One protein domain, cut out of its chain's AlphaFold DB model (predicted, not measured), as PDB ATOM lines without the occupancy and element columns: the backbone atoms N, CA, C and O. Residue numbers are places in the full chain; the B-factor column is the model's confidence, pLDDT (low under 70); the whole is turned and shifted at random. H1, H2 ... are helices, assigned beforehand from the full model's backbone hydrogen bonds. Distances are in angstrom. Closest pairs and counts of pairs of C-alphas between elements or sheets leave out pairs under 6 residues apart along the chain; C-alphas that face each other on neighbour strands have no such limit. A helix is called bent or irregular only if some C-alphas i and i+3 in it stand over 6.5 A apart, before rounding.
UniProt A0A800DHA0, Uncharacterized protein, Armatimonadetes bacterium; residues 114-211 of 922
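What this domain is: This is residues 114 to 211 of the 922 residues of an uncharacterized protein of Armatimonadetes bacterium (UniProt A0A800DHA0). The domain is a long helical hairpin, H1 and H2 side by side, with a head of loops at the end where H1 begins and H2 ends. The head is built mostly of the long stretch from residue 165 to 200, with the residues before H1 and the short helix H3 also at this end; the far end of the hairpin, around Gly 147, makes the length, and residues 205 to 211 run back from H3 beside the hairpin. The printed part has 98 residues, with three named helices in the order H1, H2, H3 and no named strand; the class is all helix, though the helices hold 41 of the 98 residues. The whole is compact, with a radius of gyration of the C-alphas of 14.1 A, and its outline is elongated, spanning 47 by 25 by 23 A.

Where its parts are: The printed part begins at Ile 114, with its C-alpha at (22.899, 1.200, -2.558). H1, residues 125 to 145, starts at C-alpha 125 at (19.511, 4.329, 9.396) and measures 30.0 A from first to last C-alpha. H2, residues 149 to 164, measures 24.7 A and ends at C-alpha 164 at (27.419, -2.392, 4.166). H2 is irregular: C-alphas 159 and 162 are 7.2 A apart. In the stretch after it, residues 166 to 167 pair with residues 172 to 173, antiparallel. H3, residues 201 to 204, is 5.3 A long and ends at C-alpha 204 at (23.437, -2.936, 17.617).

How they stand to each other: H1 and H2 form a helical hairpin and touch, with 33 pairs of C-alphas within 8 A. Their closest C-alphas are those of Ala 133 and Ser 159, 4.1 A apart. They run opposite ways at a shallow tilt of 21 degrees. H3 is close to H1 but not clearly touching it; their closest C-alphas, those of Ser 127 and Tyr 204, are 6.8 A apart. H2 and H3 are apart. In H1 every O i to N i+4 pair is within hydrogen-bond range; in H2 it is 7 of 12, and H3 is too short for such a pair.

The domain as a whole: The two C-alphas farthest apart are those of Gly 147 and Arg 186, at 47.2 A. The C-alphas of Ile 114 and Asp 211, first and last of the printed part, are 20.2 A apart. The link from H1 to H2 is tight, with 3 residues, and the link from H2 to H3 is long, with 36. The printed part has no cut. Its mean pLDDT is 97.0, and no printed residue is under 70.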
ATOM      1  N   ILE A 114      21.509   1.192  -3.050       96.62
ATOM      2  CA  ILE A 114      22.899   1.200  -2.558       96.62
ATOM      3  C   ILE A 114      23.183   0.136  -1.488       96.62
ATOM      4  O   ILE A 114      24.308   0.036  -1.009       96.62
ATOM      5  N   GLY A 115      22.188  -0.673  -1.111       97.75
ATOM      6  CA  GLY A 115      22.344  -1.783  -0.165       97.75
ATOM      7  C   GLY A 115      22.215  -1.402   1.311       97.75
ATOM      8  O   GLY A 115      22.274  -2.280   2.162       97.75
ATOM      9  N   TYR A 116      22.034  -0.125   1.648       98.75
ATOM     10  CA  TYR A 116      21.837   0.341   3.023       98.75
ATOM     11  C   TYR A 116      21.019   1.633   3.062       98.75
ATOM     12  O   TYR A 116      20.858   2.321   2.052       98.75
ATOM     13  N   VAL A 117      20.496   1.964   4.240       98.75
ATOM     14  CA  VAL A 117      19.864   3.256   4.503       98.75
ATOM     15  C   VAL A 117      20.959   4.255   4.915       98.75
ATOM     16  O   VAL A 117      21.723   3.954   5.834       98.75
ATOM     17  N   PRO A 118      21.084   5.425   4.264       98.56
ATOM     18  CA  PRO A 118      22.142   6.380   4.569       98.56
ATOM     19  C   PRO A 118      21.820   7.269   5.779       98.56
ATOM     20  O   PRO A 118      20.762   7.899   5.861       98.56
ATOM     21  N   ALA A 119      22.768   7.347   6.712       98.38
ATOM     22  CA  ALA A 119      22.637   8.025   8.006       98.38
ATOM     23  C   ALA A 119      22.591   9.561   7.926       98.38
ATOM     24  O   ALA A 119      22.167  10.211   8.878       98.38
ATOM     25  N   ASP A 120      23.002  10.153   6.801       97.88
ATOM     26  CA  ASP A 120      22.885  11.588   6.515       97.88
ATOM     27  C   ASP A 120      21.562  11.967   5.822       97.88
ATOM     28  O   ASP A 120      21.345  13.133   5.489       97.88
ATOM     29  N   ARG A 121      20.672  10.990   5.597       97.44
ATOM     30  CA  ARG A 121      19.351  11.188   4.975       97.44
ATOM     31  C   ARG A 121      18.200  10.731   5.858       97.44
ATOM     32  O   ARG A 121      17.144  11.357   5.850       97.44
ATOM     33  N   VAL A 122      18.383   9.638   6.597       96.75
ATOM     34  CA  VAL A 122      17.316   9.000   7.378       96.75
ATOM     35  C   VAL A 122      17.790   8.786   8.817       96.75
ATOM     36  O   VAL A 122      18.920   8.364   9.055       96.75
ATOM     37  N   GLY A 123      16.927   9.087   9.793       95.69
ATOM     38  CA  GLY A 123      17.182   8.760  11.199       95.69
ATOM     39  C   GLY A 123      17.211   7.248  11.421       95.69
ATOM     40  O   GLY A 123      16.555   6.504  10.694       95.69
ATOM     41  N   GLU A 124      17.981   6.790  12.409       98.06
ATOM     42  CA  GLU A 124      18.060   5.368  12.793       98.06
ATOM     43  C   GLU A 124      18.534   4.435  11.660       98.06
ATOM     44  O   GLU A 124      18.305   3.226  11.664       98.06
ATOM     45  N   ALA A 125      19.192   5.002  10.648       98.44
ATOM     46  CA  ALA A 125      19.511   4.329   9.396       98.44
ATOM     47  C   ALA A 125      20.354   3.049   9.546       98.44
ATOM     48  O   ALA A 125      20.185   2.100   8.775       98.44
ATOM     49  N   THR A 126      21.249   3.001  10.536       98.62
ATOM     50  CA  THR A 126      22.108   1.831  10.768       98.62
ATOM     51  C   THR A 126      21.285   0.680  11.332       98.62
ATOM     52  O   THR A 126      21.325  -0.413  10.771       98.62
ATOM     53  N   SER A 127      20.475   0.940  12.364       98.69
ATOM     54  CA  SER A 127      19.528  -0.038  12.914       98.69
ATOM     55  C   SER A 127      18.562  -0.540  11.840       98.69
ATOM     56  O   SER A 127      18.446  -1.744  11.633       98.69
ATOM     57  N   ARG A 128      17.976   0.369  11.048       98.56
ATOM     58  CA  ARG A 128      17.092   0.014   9.921       98.56
ATOM     59  C   ARG A 128      17.779  -0.891   8.903       98.56
ATOM     60  O   ARG A 128      17.175  -1.852   8.449       98.56
ATOM     61  N   THR A 129      19.036  -0.626   8.554       98.88
ATOM     62  CA  THR A 129      19.782  -1.477   7.610       98.88
ATOM     63  C   THR A 129      19.991  -2.889   8.156       98.88
ATOM     64  O   THR A 129      19.789  -3.857   7.423       98.88
ATOM     65  N   LEU A 130      20.385  -3.011   9.427       98.81
ATOM     66  CA  LEU A 130      20.604  -4.300  10.087       98.81
ATOM     67  C   LEU A 130      19.298  -5.105  10.176       98.81
ATOM     68  O   LEU A 130      19.264  -6.282   9.818       98.81
ATOM     69  N   GLU A 131      18.201  -4.450  10.555       98.75
ATOM     70  CA  GLU A 131      16.892  -5.091  10.674       98.75
ATOM     71  C   GLU A 131      16.245  -5.417   9.330       98.75
ATOM     72  O   GLU A 131      15.689  -6.500   9.174       98.75
ATOM     73  N   PHE A 132      16.377  -4.560   8.313       98.75
ATOM     74  CA  PHE A 132      15.889  -4.876   6.967       98.75
ATOM     75  C   PHE A 132      16.637  -6.061   6.357       98.75
ATOM     76  O   PHE A 132      16.027  -6.853   5.639       98.75
ATOM     77  N   ALA A 133      17.929  -6.216   6.658       98.88
ATOM     78  CA  ALA A 133      18.701  -7.378   6.234       98.88
ATOM     79  C   ALA A 133      18.159  -8.670   6.874       98.88
ATOM     80  O   ALA A 133      17.989  -9.677   6.185       98.88
ATOM     81  N   TYR A 134      17.808  -8.633   8.161       98.88
ATOM     82  CA  TYR A 134      17.120  -9.743   8.821       98.88
ATOM     83  C   TYR A 134      15.707  -9.984   8.254       98.88
ATOM     84  O   TYR A 134      15.358 -11.115   7.923       98.88
ATOM     85  N   ASN A 135      14.904  -8.939   8.043       98.81
ATOM     86  CA  ASN A 135      13.569  -9.091   7.466       98.81
ATOM     87  C   ASN A 135      13.630  -9.664   6.036       98.81
ATOM     88  O   ASN A 135      12.817 -10.514   5.682       98.81
ATOM     89  N   ASP A 136      14.625  -9.286   5.223       98.88
ATOM     90  CA  ASP A 136      14.874  -9.909   3.916       98.88
ATOM     91  C   ASP A 136      15.244 -11.401   4.050       98.88
ATOM     92  O   ASP A 136      14.838 -12.205   3.210       98.88
ATOM     93  N   PHE A 137      15.940 -11.821   5.114       98.88
ATOM     94  CA  PHE A 137      16.130 -13.250   5.394       98.88
ATOM     95  C   PHE A 137      14.789 -13.962   5.638       98.88
ATOM     96  O   PHE A 137      14.571 -15.030   5.060       98.88
ATOM     97  N   CYS A 138      13.875 -13.373   6.415       98.88
ATOM     98  CA  CYS A 138      12.541 -13.932   6.666       98.88
ATOM     99  C   CYS A 138      11.710 -14.041   5.374       98.88
ATOM    100  O   CYS A 138      11.153 -15.103   5.086       98.88
ATOM    101  N   VAL A 139      11.714 -12.999   4.530       98.88
ATOM    102  CA  VAL A 139      11.089 -13.030   3.191       98.88
ATOM    103  C   VAL A 139      11.694 -14.141   2.331       98.88
ATOM    104  O   VAL A 139      10.963 -14.872   1.663       98.88
ATOM    105  N   ALA A 140      13.017 -14.326   2.374       98.88
ATOM    106  CA  ALA A 140      13.681 -15.408   1.655       98.88
ATOM    107  C   ALA A 140      13.233 -16.793   2.152       98.88
ATOM    108  O   ALA A 140      13.035 -17.693   1.334       98.88
ATOM    109  N   GLN A 141      13.046 -16.986   3.463       98.75
ATOM    110  CA  GLN A 141      12.563 -18.266   3.995       98.75
ATOM    111  C   GLN A 141      11.128 -18.563   3.556       98.75
ATOM    112  O   GLN A 141      10.857 -19.683   3.115       98.75
ATOM    113  N   MET A 142      10.244 -17.561   3.575       98.50
ATOM    114  CA  MET A 142       8.879 -17.699   3.061       98.50
ATOM    115  C   MET A 142       8.879 -18.026   1.559       98.50
ATOM    116  O   MET A 142       8.274 -19.007   1.132       98.50
ATOM    117  N   ALA A 143       9.665 -17.289   0.765       98.75
ATOM    118  CA  ALA A 143       9.834 -17.530  -0.669       98.75
ATOM    119  C   ALA A 143      10.314 -18.960  -0.964       98.75
ATOM    120  O   ALA A 143       9.789 -19.638  -1.848       98.75
ATOM    121  N   LYS A 144      11.298 -19.452  -0.197       98.50
ATOM    122  CA  LYS A 144      11.807 -20.823  -0.312       98.50
ATOM    123  C   LYS A 144      10.713 -21.846  -0.019       98.50
ATOM    124  O   LYS A 144      10.582 -22.811  -0.771       98.50
ATOM    125  N   ALA A 145       9.947 -21.639   1.049       97.38
ATOM    126  CA  ALA A 145       8.898 -22.555   1.479       97.38
ATOM    127  C   ALA A 145       7.708 -22.602   0.498       97.38
ATOM    128  O   ALA A 145       7.121 -23.666   0.319       97.38
ATOM    129  N   LEU A 146       7.418 -21.491  -0.191       97.88
ATOM    130  CA  LEU A 146       6.411 -21.387  -1.261       97.88
ATOM    131  C   LEU A 146       6.938 -21.766  -2.662       97.88
ATOM    132  O   LEU A 146       6.211 -21.686  -3.650       97.88
ATOM    133  N   GLY A 147       8.213 -22.148  -2.797       97.88
ATOM    134  CA  GLY A 147       8.806 -22.523  -4.087       97.88
ATOM    135  C   GLY A 147       9.140 -21.353  -5.030       97.88
ATOM    136  O   GLY A 147       9.441 -21.580  -6.205       97.88
ATOM    137  N   ARG A 148       9.158 -20.106  -4.542       98.25
ATOM    138  CA  ARG A 148       9.507 -18.883  -5.293       98.25
ATOM    139  C   ARG A 148      11.032 -18.710  -5.382       98.25
ATOM    140  O   ARG A 148      11.657 -17.964  -4.629       98.25
ATOM    141  N   ARG A 149      11.668 -19.465  -6.286       98.00
ATOM    142  CA  ARG A 149      13.142 -19.597  -6.357       98.00
ATOM    143  C   ARG A 149      13.890 -18.286  -6.616       98.00
ATOM    144  O   ARG A 149      14.957 -18.090  -6.035       98.00
ATOM    145  N   ASP A 150      13.378 -17.418  -7.483       98.38
ATOM    146  CA  ASP A 150      14.068 -16.167  -7.824       98.38
ATOM    147  C   ASP A 150      14.007 -15.155  -6.681       98.38
ATOM    148  O   ASP A 150      15.040 -14.579  -6.321       98.38
ATOM    149  N   ASP A 151      12.851 -15.047  -6.026       98.62
ATOM    150  CA  ASP A 151      12.690 -14.242  -4.819       98.62
ATOM    151  C   ASP A 151      13.573 -14.762  -3.688       98.62
ATOM    152  O   ASP A 151      14.302 -13.980  -3.078       98.62
ATOM    153  N   TYR A 152      13.624 -16.082  -3.471       98.75
ATOM    154  CA  TYR A 152      14.544 -16.674  -2.497       98.75
ATOM    155  C   TYR A 152      15.991 -16.216  -2.731       98.75
ATOM    156  O   TYR A 152      16.639 -15.723  -1.809       98.75
ATOM    157  N   ARG A 153      16.500 -16.310  -3.968       98.00
ATOM    158  CA  ARG A 153      17.872 -15.874  -4.285       98.00
ATOM    159  C   ARG A 153      18.061 -14.369  -4.090       98.00
ATOM    160  O   ARG A 153      19.113 -13.948  -3.609       98.00
ATOM    161  N   LYS A 154      17.081 -13.554  -4.488       98.19
ATOM    162  CA  LYS A 154      17.123 -12.089  -4.370       98.19
ATOM    163  C   LYS A 154      17.184 -11.654  -2.907       98.19
ATOM    164  O   LYS A 154      18.098 -10.917  -2.534       98.19
ATOM    165  N   TYR A 155      16.245 -12.121  -2.091       98.69
ATOM    166  CA  TYR A 155      16.143 -11.717  -0.692       98.69
ATOM    167  C   TYR A 155      17.224 -12.361   0.178       98.69
ATOM    168  O   TYR A 155      17.738 -11.698   1.072       98.69
ATOM    169  N   LEU A 156      17.703 -13.570  -0.151       98.06
ATOM    170  CA  LEU A 156      18.875 -14.135   0.521       98.06
ATOM    171  C   LEU A 156      20.132 -13.284   0.275       98.06
ATOM    172  O   LEU A 156      20.876 -13.024   1.215       98.06
ATOM    173  N   ARG A 157      20.354 -12.777  -0.947       96.94
ATOM    174  CA  ARG A 157      21.461 -11.836  -1.210       96.94
ATOM    175  C   ARG A 157      21.292 -10.516  -0.459       96.94
ATOM    176  O   ARG A 157      22.250 -10.059   0.159       96.94
ATOM    177  N   ARG A 158      20.093  -9.919  -0.481       97.94
ATOM    178  CA  ARG A 158      19.807  -8.685   0.274       97.94
ATOM    179  C   ARG A 158      19.942  -8.889   1.785       97.94
ATOM    180  O   ARG A 158      20.359  -7.970   2.474       97.94
ATOM    181  N   SER A 159      19.706 -10.095   2.302       98.69
ATOM    182  CA  SER A 159      19.910 -10.372   3.726       98.69
ATOM    183  C   SER A 159      21.363 -10.226   4.183       98.69
ATOM    184  O   SER A 159      21.625 -10.048   5.366       98.69
ATOM    185  N   LEU A 160      22.333 -10.211   3.265       98.56
ATOM    186  CA  LEU A 160      23.733  -9.953   3.602       98.56
ATOM    187  C   LEU A 160      24.056  -8.453   3.722       98.56
ATOM    188  O   LEU A 160      25.213  -8.092   3.941       98.56
ATOM    189  N   ASN A 161      23.083  -7.555   3.534       98.69
ATOM    190  CA  ASN A 161      23.302  -6.107   3.462       98.69
ATOM    191  C   ASN A 161      23.774  -5.463   4.773       98.69
ATOM    192  O   ASN A 161      24.337  -4.369   4.733       98.69
ATOM    193  N   TYR A 162      23.661  -6.159   5.910       98.75
ATOM    194  CA  TYR A 162      24.277  -5.748   7.179       98.75
ATOM    195  C   TYR A 162      25.773  -5.405   7.012       98.75
ATOM    196  O   TYR A 162      26.289  -4.487   7.651       98.75
ATOM    197  N   ARG A 163      26.458  -6.084   6.077       97.88
ATOM    198  CA  ARG A 163      27.874  -5.871   5.753       97.88
ATOM    199  C   ARG A 163      28.186  -4.455   5.259       97.88
ATOM    200  O   ARG A 163      29.316  -4.003   5.396       97.88
ATOM    201  N   HIS A 164      27.208  -3.741   4.694       97.94
ATOM    202  CA  HIS A 164      27.419  -2.392   4.166       97.94
ATOM    203  C   HIS A 164      27.553  -1.328   5.254       97.94
ATOM    204  O   HIS A 164      28.130  -0.277   4.975       97.94
ATOM    205  N   VAL A 165      27.056  -1.591   6.464       98.56
ATOM    206  CA  VAL A 165      27.152  -0.671   7.607       98.56
ATOM    207  C   VAL A 165      28.126  -1.152   8.680       98.56
ATOM    208  O   VAL A 165      28.311  -0.463   9.675       98.56
ATOM    209  N   PHE A 166      28.787  -2.295   8.480       98.50
ATOM    210  CA  PHE A 166      29.898  -2.730   9.320       98.50
ATOM    211  C   PHE A 166      31.199  -2.079   8.843       98.50
ATOM    212  O   PHE A 166      31.622  -2.293   7.707       98.50
ATOM    213  N   ASP A 167      31.834  -1.296   9.711       97.81
ATOM    214  CA  ASP A 167      33.128  -0.675   9.450       97.81
ATOM    215  C   ASP A 167      34.252  -1.554  10.027       97.81
ATOM    216  O   ASP A 167      34.488  -1.524  11.238       97.81
ATOM    217  N   PRO A 168      34.962  -2.343   9.197       95.50
ATOM    218  CA  PRO A 168      36.036  -3.220   9.662       95.50
ATOM    219  C   PRO A 168      37.256  -2.470  10.212       95.50
ATOM    220  O   PRO A 168      38.059  -3.092  10.902       95.50
ATOM    221  N   GLU A 169      37.396  -1.161   9.964       94.62
ATOM    222  CA  GLU A 169      38.476  -0.363  10.558       94.62
ATOM    223  C   GLU A 169      38.300  -0.223  12.076       94.62
ATOM    224  O   GLU A 169      39.258  -0.338  12.835       94.62
ATOM    225  N   VAL A 170      37.063   0.003  12.524       95.69
ATOM    226  CA  VAL A 170      36.718   0.158  13.950       95.69
ATOM    227  C   VAL A 170      36.075  -1.106  14.533       95.69
ATOM    228  O   VAL A 170      35.926  -1.238  15.748       95.69
ATOM    229  N   GLY A 171      35.683  -2.048  13.674       96.38
ATOM    230  CA  GLY A 171      35.064  -3.323  14.016       96.38
ATOM    231  C   GLY A 171      33.609  -3.223  14.486       96.38
ATOM    232  O   GLY A 171      33.149  -4.140  15.164       96.38
ATOM    233  N   PHE A 172      32.896  -2.131  14.207       98.31
ATOM    234  CA  PHE A 172      31.514  -1.895  14.654       98.31
ATOM    235  C   PHE A 172      30.588  -1.574  13.481       98.31
ATOM    236  O   PHE A 172      31.031  -1.079  12.445       98.31
ATOM    237  N   ALA A 173      29.287  -1.788  13.678       98.38
ATOM    238  CA  ALA A 173      28.287  -1.113  12.865       98.38
ATOM    239  C   ALA A 173      28.414   0.410  13.057       98.38
ATOM    240  O   ALA A 173      28.594   0.888  14.179       98.38
ATOM    241  N   ARG A 174      28.342   1.177  11.969       98.25
ATOM    242  CA  ARG A 174      28.566   2.624  11.963       98.25
ATOM    243  C   ARG A 174      27.688   3.295  10.913       98.25
ATOM    244  O   ARG A 174      27.464   2.752   9.835       98.25
ATOM    245  N   GLY A 175      27.233   4.513  11.213       98.25
ATOM    246  CA  GLY A 175      26.485   5.324  10.258       98.25
ATOM    247  C   GLY A 175      27.279   5.531   8.972       98.25
ATOM    248  O   GLY A 175      28.414   6.011   9.010       98.25
ATOM    249  N   ARG A 176      26.680   5.183   7.835       98.06
ATOM    250  CA  ARG A 176      27.268   5.357   6.504       98.06
ATOM    251  C   ARG A 176      26.437   6.345   5.699       98.06
ATOM    252  O   ARG A 176      25.211   6.274   5.723       98.06
ATOM    253  N   LYS A 177      27.095   7.280   5.025       98.19
ATOM    254  CA  LYS A 177      26.452   8.309   4.207       98.19
ATOM    255  C   LYS A 177      26.046   7.774   2.848       98.19
ATOM    256  O   LYS A 177      26.541   6.735   2.413       98.19
ATOM    257  N   GLU A 178      25.185   8.505   2.152       97.81
ATOM    258  CA  GLU A 178      24.780   8.168   0.784       97.81
ATOM    259  C   GLU A 178      25.973   8.090  -0.187       97.81
ATOM    260  O   GLU A 178      26.005   7.212  -1.044       97.81
ATOM    261  N   ASP A 179      26.990   8.940  -0.007       94.94
ATOM    262  CA  ASP A 179      28.216   8.948  -0.824       94.94
ATOM    263  C   ASP A 179      29.176   7.771  -0.542       94.94
ATOM    264  O   ASP A 179      30.236   7.656  -1.158       94.94
ATOM    265  N   GLY A 180      28.825   6.891   0.401       93.44
ATOM    266  CA  GLY A 180      29.622   5.731   0.789       93.44
ATOM    267  C   GLY A 180      30.633   5.987   1.904       93.44
ATOM    268  O   GLY A 180      31.180   5.006   2.421       93.44
ATOM    269  N   SER A 181      30.869   7.241   2.304       94.31
ATOM    270  CA  SER A 181      31.756   7.594   3.417       94.31
ATOM    271  C   SER A 181      31.103   7.338   4.780       94.31
ATOM    272  O   SER A 181      29.881   7.291   4.916       94.31
ATOM    273  N   TRP A 182      31.915   7.150   5.820       96.88
ATOM    274  CA  TRP A 182      31.413   6.951   7.180       96.88
ATOM    275  C   TRP A 182      31.062   8.280   7.865       96.88
ATOM    276  O   TRP A 182      31.689   9.316   7.625       96.88
ATOM    277  N   MET A 183      30.077   8.249   8.758       96.56
ATOM    278  CA  MET A 183      29.762   9.356   9.660       96.56
ATOM    279  C   MET A 183      30.874   9.552  10.700       96.56
ATOM    280  O   MET A 183      31.510   8.583  11.116       96.56
ATOM    281  N   GLU A 184      31.069  10.805  11.126       91.94
ATOM    282  CA  GLU A 184      32.032  11.278  12.141       91.94
ATOM    283  C   GLU A 184      33.481  10.860  11.929       91.94
ATOM    284  O   GLU A 184      33.837   9.711  12.122       91.94
ATOM    285  N   LYS A 185      34.398  11.787  11.643       85.06
ATOM    286  CA  LYS A 185      35.824  11.425  11.482       85.06
ATOM    287  C   LYS A 185      36.432  10.792  12.744       85.06
ATOM    288  O   LYS A 185      37.329   9.965  12.627       85.06
ATOM    289  N   ARG A 186      35.946  11.179  13.929       86.81
ATOM    290  CA  ARG A 186      36.302  10.592  15.227       86.81
ATOM    291  C   ARG A 186      35.092   9.831  15.751       86.81
ATOM    292  O   ARG A 186      34.103  10.447  16.133       86.81
ATOM    293  N   PHE A 187      35.171   8.509  15.720       93.06
ATOM    294  CA  PHE A 187      34.074   7.629  16.098       93.06
ATOM    295  C   PHE A 187      34.290   7.071  17.506       93.06
ATOM    296  O   PHE A 187      35.360   6.539  17.795       93.06
ATOM    297  N   ASP A 188      33.270   7.177  18.355       90.38
ATOM    298  CA  ASP A 188      33.226   6.543  19.673       90.38
ATOM    299  C   ASP A 188      32.014   5.595  19.740       90.38
ATOM    300  O   ASP A 188      30.875   6.067  19.720       90.38
ATOM    301  N   PRO A 189      32.212   4.267  19.840       92.50
ATOM    302  CA  PRO A 189      31.119   3.294  19.800       92.50
ATOM    303  C   PRO A 189      30.155   3.378  20.996       92.50
ATOM    304  O   PRO A 189      29.089   2.761  20.942       92.50
ATOM    305  N   ARG A 190      30.508   4.122  22.056       87.94
ATOM    306  CA  ARG A 190      29.688   4.321  23.265       87.94
ATOM    307  C   ARG A 190      28.655   5.437  23.106       87.94
ATOM    308  O   ARG A 190      27.679   5.475  23.852       87.94
ATOM    309  N   VAL A 191      28.862   6.340  22.147       89.25
ATOM    310  CA  VAL A 191      27.963   7.472  21.905       89.25
ATOM    311  C   VAL A 191      26.653   6.983  21.286       89.25
ATOM    312  O   VAL A 191      26.636   6.194  20.339       89.25
ATOM    313  N   TRP A 192      25.545   7.505  21.810       92.56
ATOM    314  CA  TRP A 192      24.185   7.270  21.326       92.56
ATOM    315  C   TRP A 192      23.902   8.128  20.090       92.56
ATOM    316  O   TRP A 192      23.269   9.182  20.145       92.56
ATOM    317  N   TYR A 193      24.461   7.714  18.957       94.56
ATOM    318  CA  TYR A 193      24.285   8.421  17.694       94.56
ATOM    319  C   TYR A 193      22.866   8.266  17.132       94.56
ATOM    320  O   TYR A 193      22.279   7.189  17.179       94.56
ATOM    321  N   ARG A 194      22.364   9.309  16.455       95.00
ATOM    322  CA  ARG A 194      21.008   9.357  15.859       95.00
ATOM    323  C   ARG A 194      20.727   8.319  14.763       95.00
ATOM    324  O   ARG A 194      19.604   8.243  14.273       95.00
ATOM    325  N   TRP A 195      21.734   7.573  14.316       96.69
ATOM    326  CA  TRP A 195      21.574   6.498  13.335       96.69
ATOM    327  C   TRP A 195      21.337   5.121  13.967       96.69
ATOM    328  O   TRP A 195      21.258   4.149  13.215       96.69
ATOM    329  N   PHE A 196      21.195   5.034  15.292       98.06
ATOM    330  CA  PHE A 196      20.703   3.854  16.001       98.06
ATOM    331  C   PHE A 196      19.368   4.151  16.696       98.06
ATOM    332  O   PHE A 196      19.159   5.266  17.168       98.06
ATOM    333  N   THR A 197      18.486   3.155  16.754       98.06
ATOM    334  CA  THR A 197      17.260   3.173  17.571       98.06
ATOM    335  C   THR A 197      17.598   2.660  18.965       98.06
ATOM    336  O   THR A 197      18.124   1.562  19.071       98.06
ATOM    337  N   GLU A 198      17.335   3.451  20.007       94.44
ATOM    338  CA  GLU A 198      17.447   3.050  21.425       94.44
ATOM    339  C   GLU A 198      18.757   2.360  21.846       94.44
ATOM    340  O   GLU A 198      18.796   1.539  22.754       94.44
ATOM    341  N   ALA A 199      19.865   2.697  21.191       94.31
ATOM    342  CA  ALA A 199      21.125   2.019  21.434       94.31
ATOM    343  C   ALA A 199      22.322   2.808  20.900       94.31
ATOM    344  O   ALA A 199      22.203   3.802  20.181       94.31
ATOM    345  N   ASN A 200      23.512   2.309  21.221       95.00
ATOM    346  CA  ASN A 200      24.769   2.711  20.607       95.00
ATOM    347  C   ASN A 200      25.345   1.565  19.748       95.00
ATOM    348  O   ASN A 200      24.706   0.537  19.505       95.00
ATOM    349  N   SER A 201      26.585   1.733  19.284       97.00
ATOM    350  CA  SER A 201      27.213   0.758  18.380       97.00
ATOM    351  C   SER A 201      27.566  -0.552  19.083       97.00
ATOM    352  O   SER A 201      27.562  -1.599  18.436       97.00
ATOM    353  N   TRP A 202      27.871  -0.512  20.385       95.69
ATOM    354  CA  TRP A 202      28.137  -1.716  21.173       95.69
ATOM    355  C   TRP A 202      26.939  -2.653  21.211       95.69
ATOM    356  O   TRP A 202      27.136  -3.859  21.131       95.69
ATOM    357  N   ILE A 203      25.729  -2.105  21.270       96.50
ATOM    358  CA  ILE A 203      24.493  -2.882  21.323       96.50
ATOM    359  C   ILE A 203      24.114  -3.403  19.926       96.50
ATOM    360  O   ILE A 203      23.984  -4.609  19.728       96.50
ATOM    361  N   TYR A 204      23.997  -2.528  18.918       97.81
ATOM    362  CA  TYR A 204      23.437  -2.936  17.617       97.81
ATOM    363  C   TYR A 204      24.380  -3.739  16.720       97.81
ATOM    364  O   TYR A 204      23.912  -4.411  15.805       97.81
ATOM    365  N   THR A 205      25.699  -3.695  16.942       98.25
ATOM    366  CA  THR A 205      26.657  -4.434  16.092       98.25
ATOM    367  C   THR A 205      26.377  -5.940  16.071       98.25
ATOM    368  O   THR A 205      26.676  -6.602  15.080       98.25
ATOM    369  N   TRP A 206      25.784  -6.473  17.140       98.12
ATOM    370  CA  TRP A 206      25.448  -7.889  17.273       98.12
ATOM    371  C   TRP A 206      24.172  -8.293  16.529       98.12
ATOM    372  O   TRP A 206      23.891  -9.483  16.412       98.12
ATOM    373  N   TYR A 207      23.389  -7.344  16.013       98.31
ATOM    374  CA  TYR A 207      22.098  -7.629  15.393       98.31
ATOM    375  C   TYR A 207      22.258  -8.172  13.955       98.31
ATOM    376  O   TYR A 207      22.007  -7.499  12.957       98.31
ATOM    377  N   VAL A 208      22.735  -9.417  13.856       98.12
ATOM    378  CA  VAL A 208      22.858 -10.211  12.617       98.12
ATOM    379  C   VAL A 208      22.465 -11.677  12.897       98.12
ATOM    380  O   VAL A 208      23.260 -12.595  12.679       98.12
ATOM    381  N   PRO A 209      21.258 -11.939  13.437       98.00
ATOM    382  CA  PRO A 209      20.891 -13.270  13.940       98.00
ATOM    383  C   PRO A 209      20.883 -14.355  12.851       98.00
ATOM    384  O   PRO A 209      21.180 -15.521  13.106       98.00
ATOM    385  N   HIS A 210      20.600 -13.978  11.604       98.56
ATOM    386  CA  HIS A 210      20.567 -14.881  10.456       98.56
ATOM    387  C   HIS A 210      21.960 -15.311   9.971       98.56
ATOM    388  O   HIS A 210      22.066 -16.363   9.328       98.56
ATOM    389  N   ASP A 211      23.017 -14.551  10.286       98.62
ATOM    390  CA  ASP A 211      24.372 -14.770   9.763       98.62
ATOM    391  C   ASP A 211      25.504 -14.416  10.751       98.62
ATOM    392  O   ASP A 211      26.455 -13.703  10.417       98.62
TER     393      ASP A 211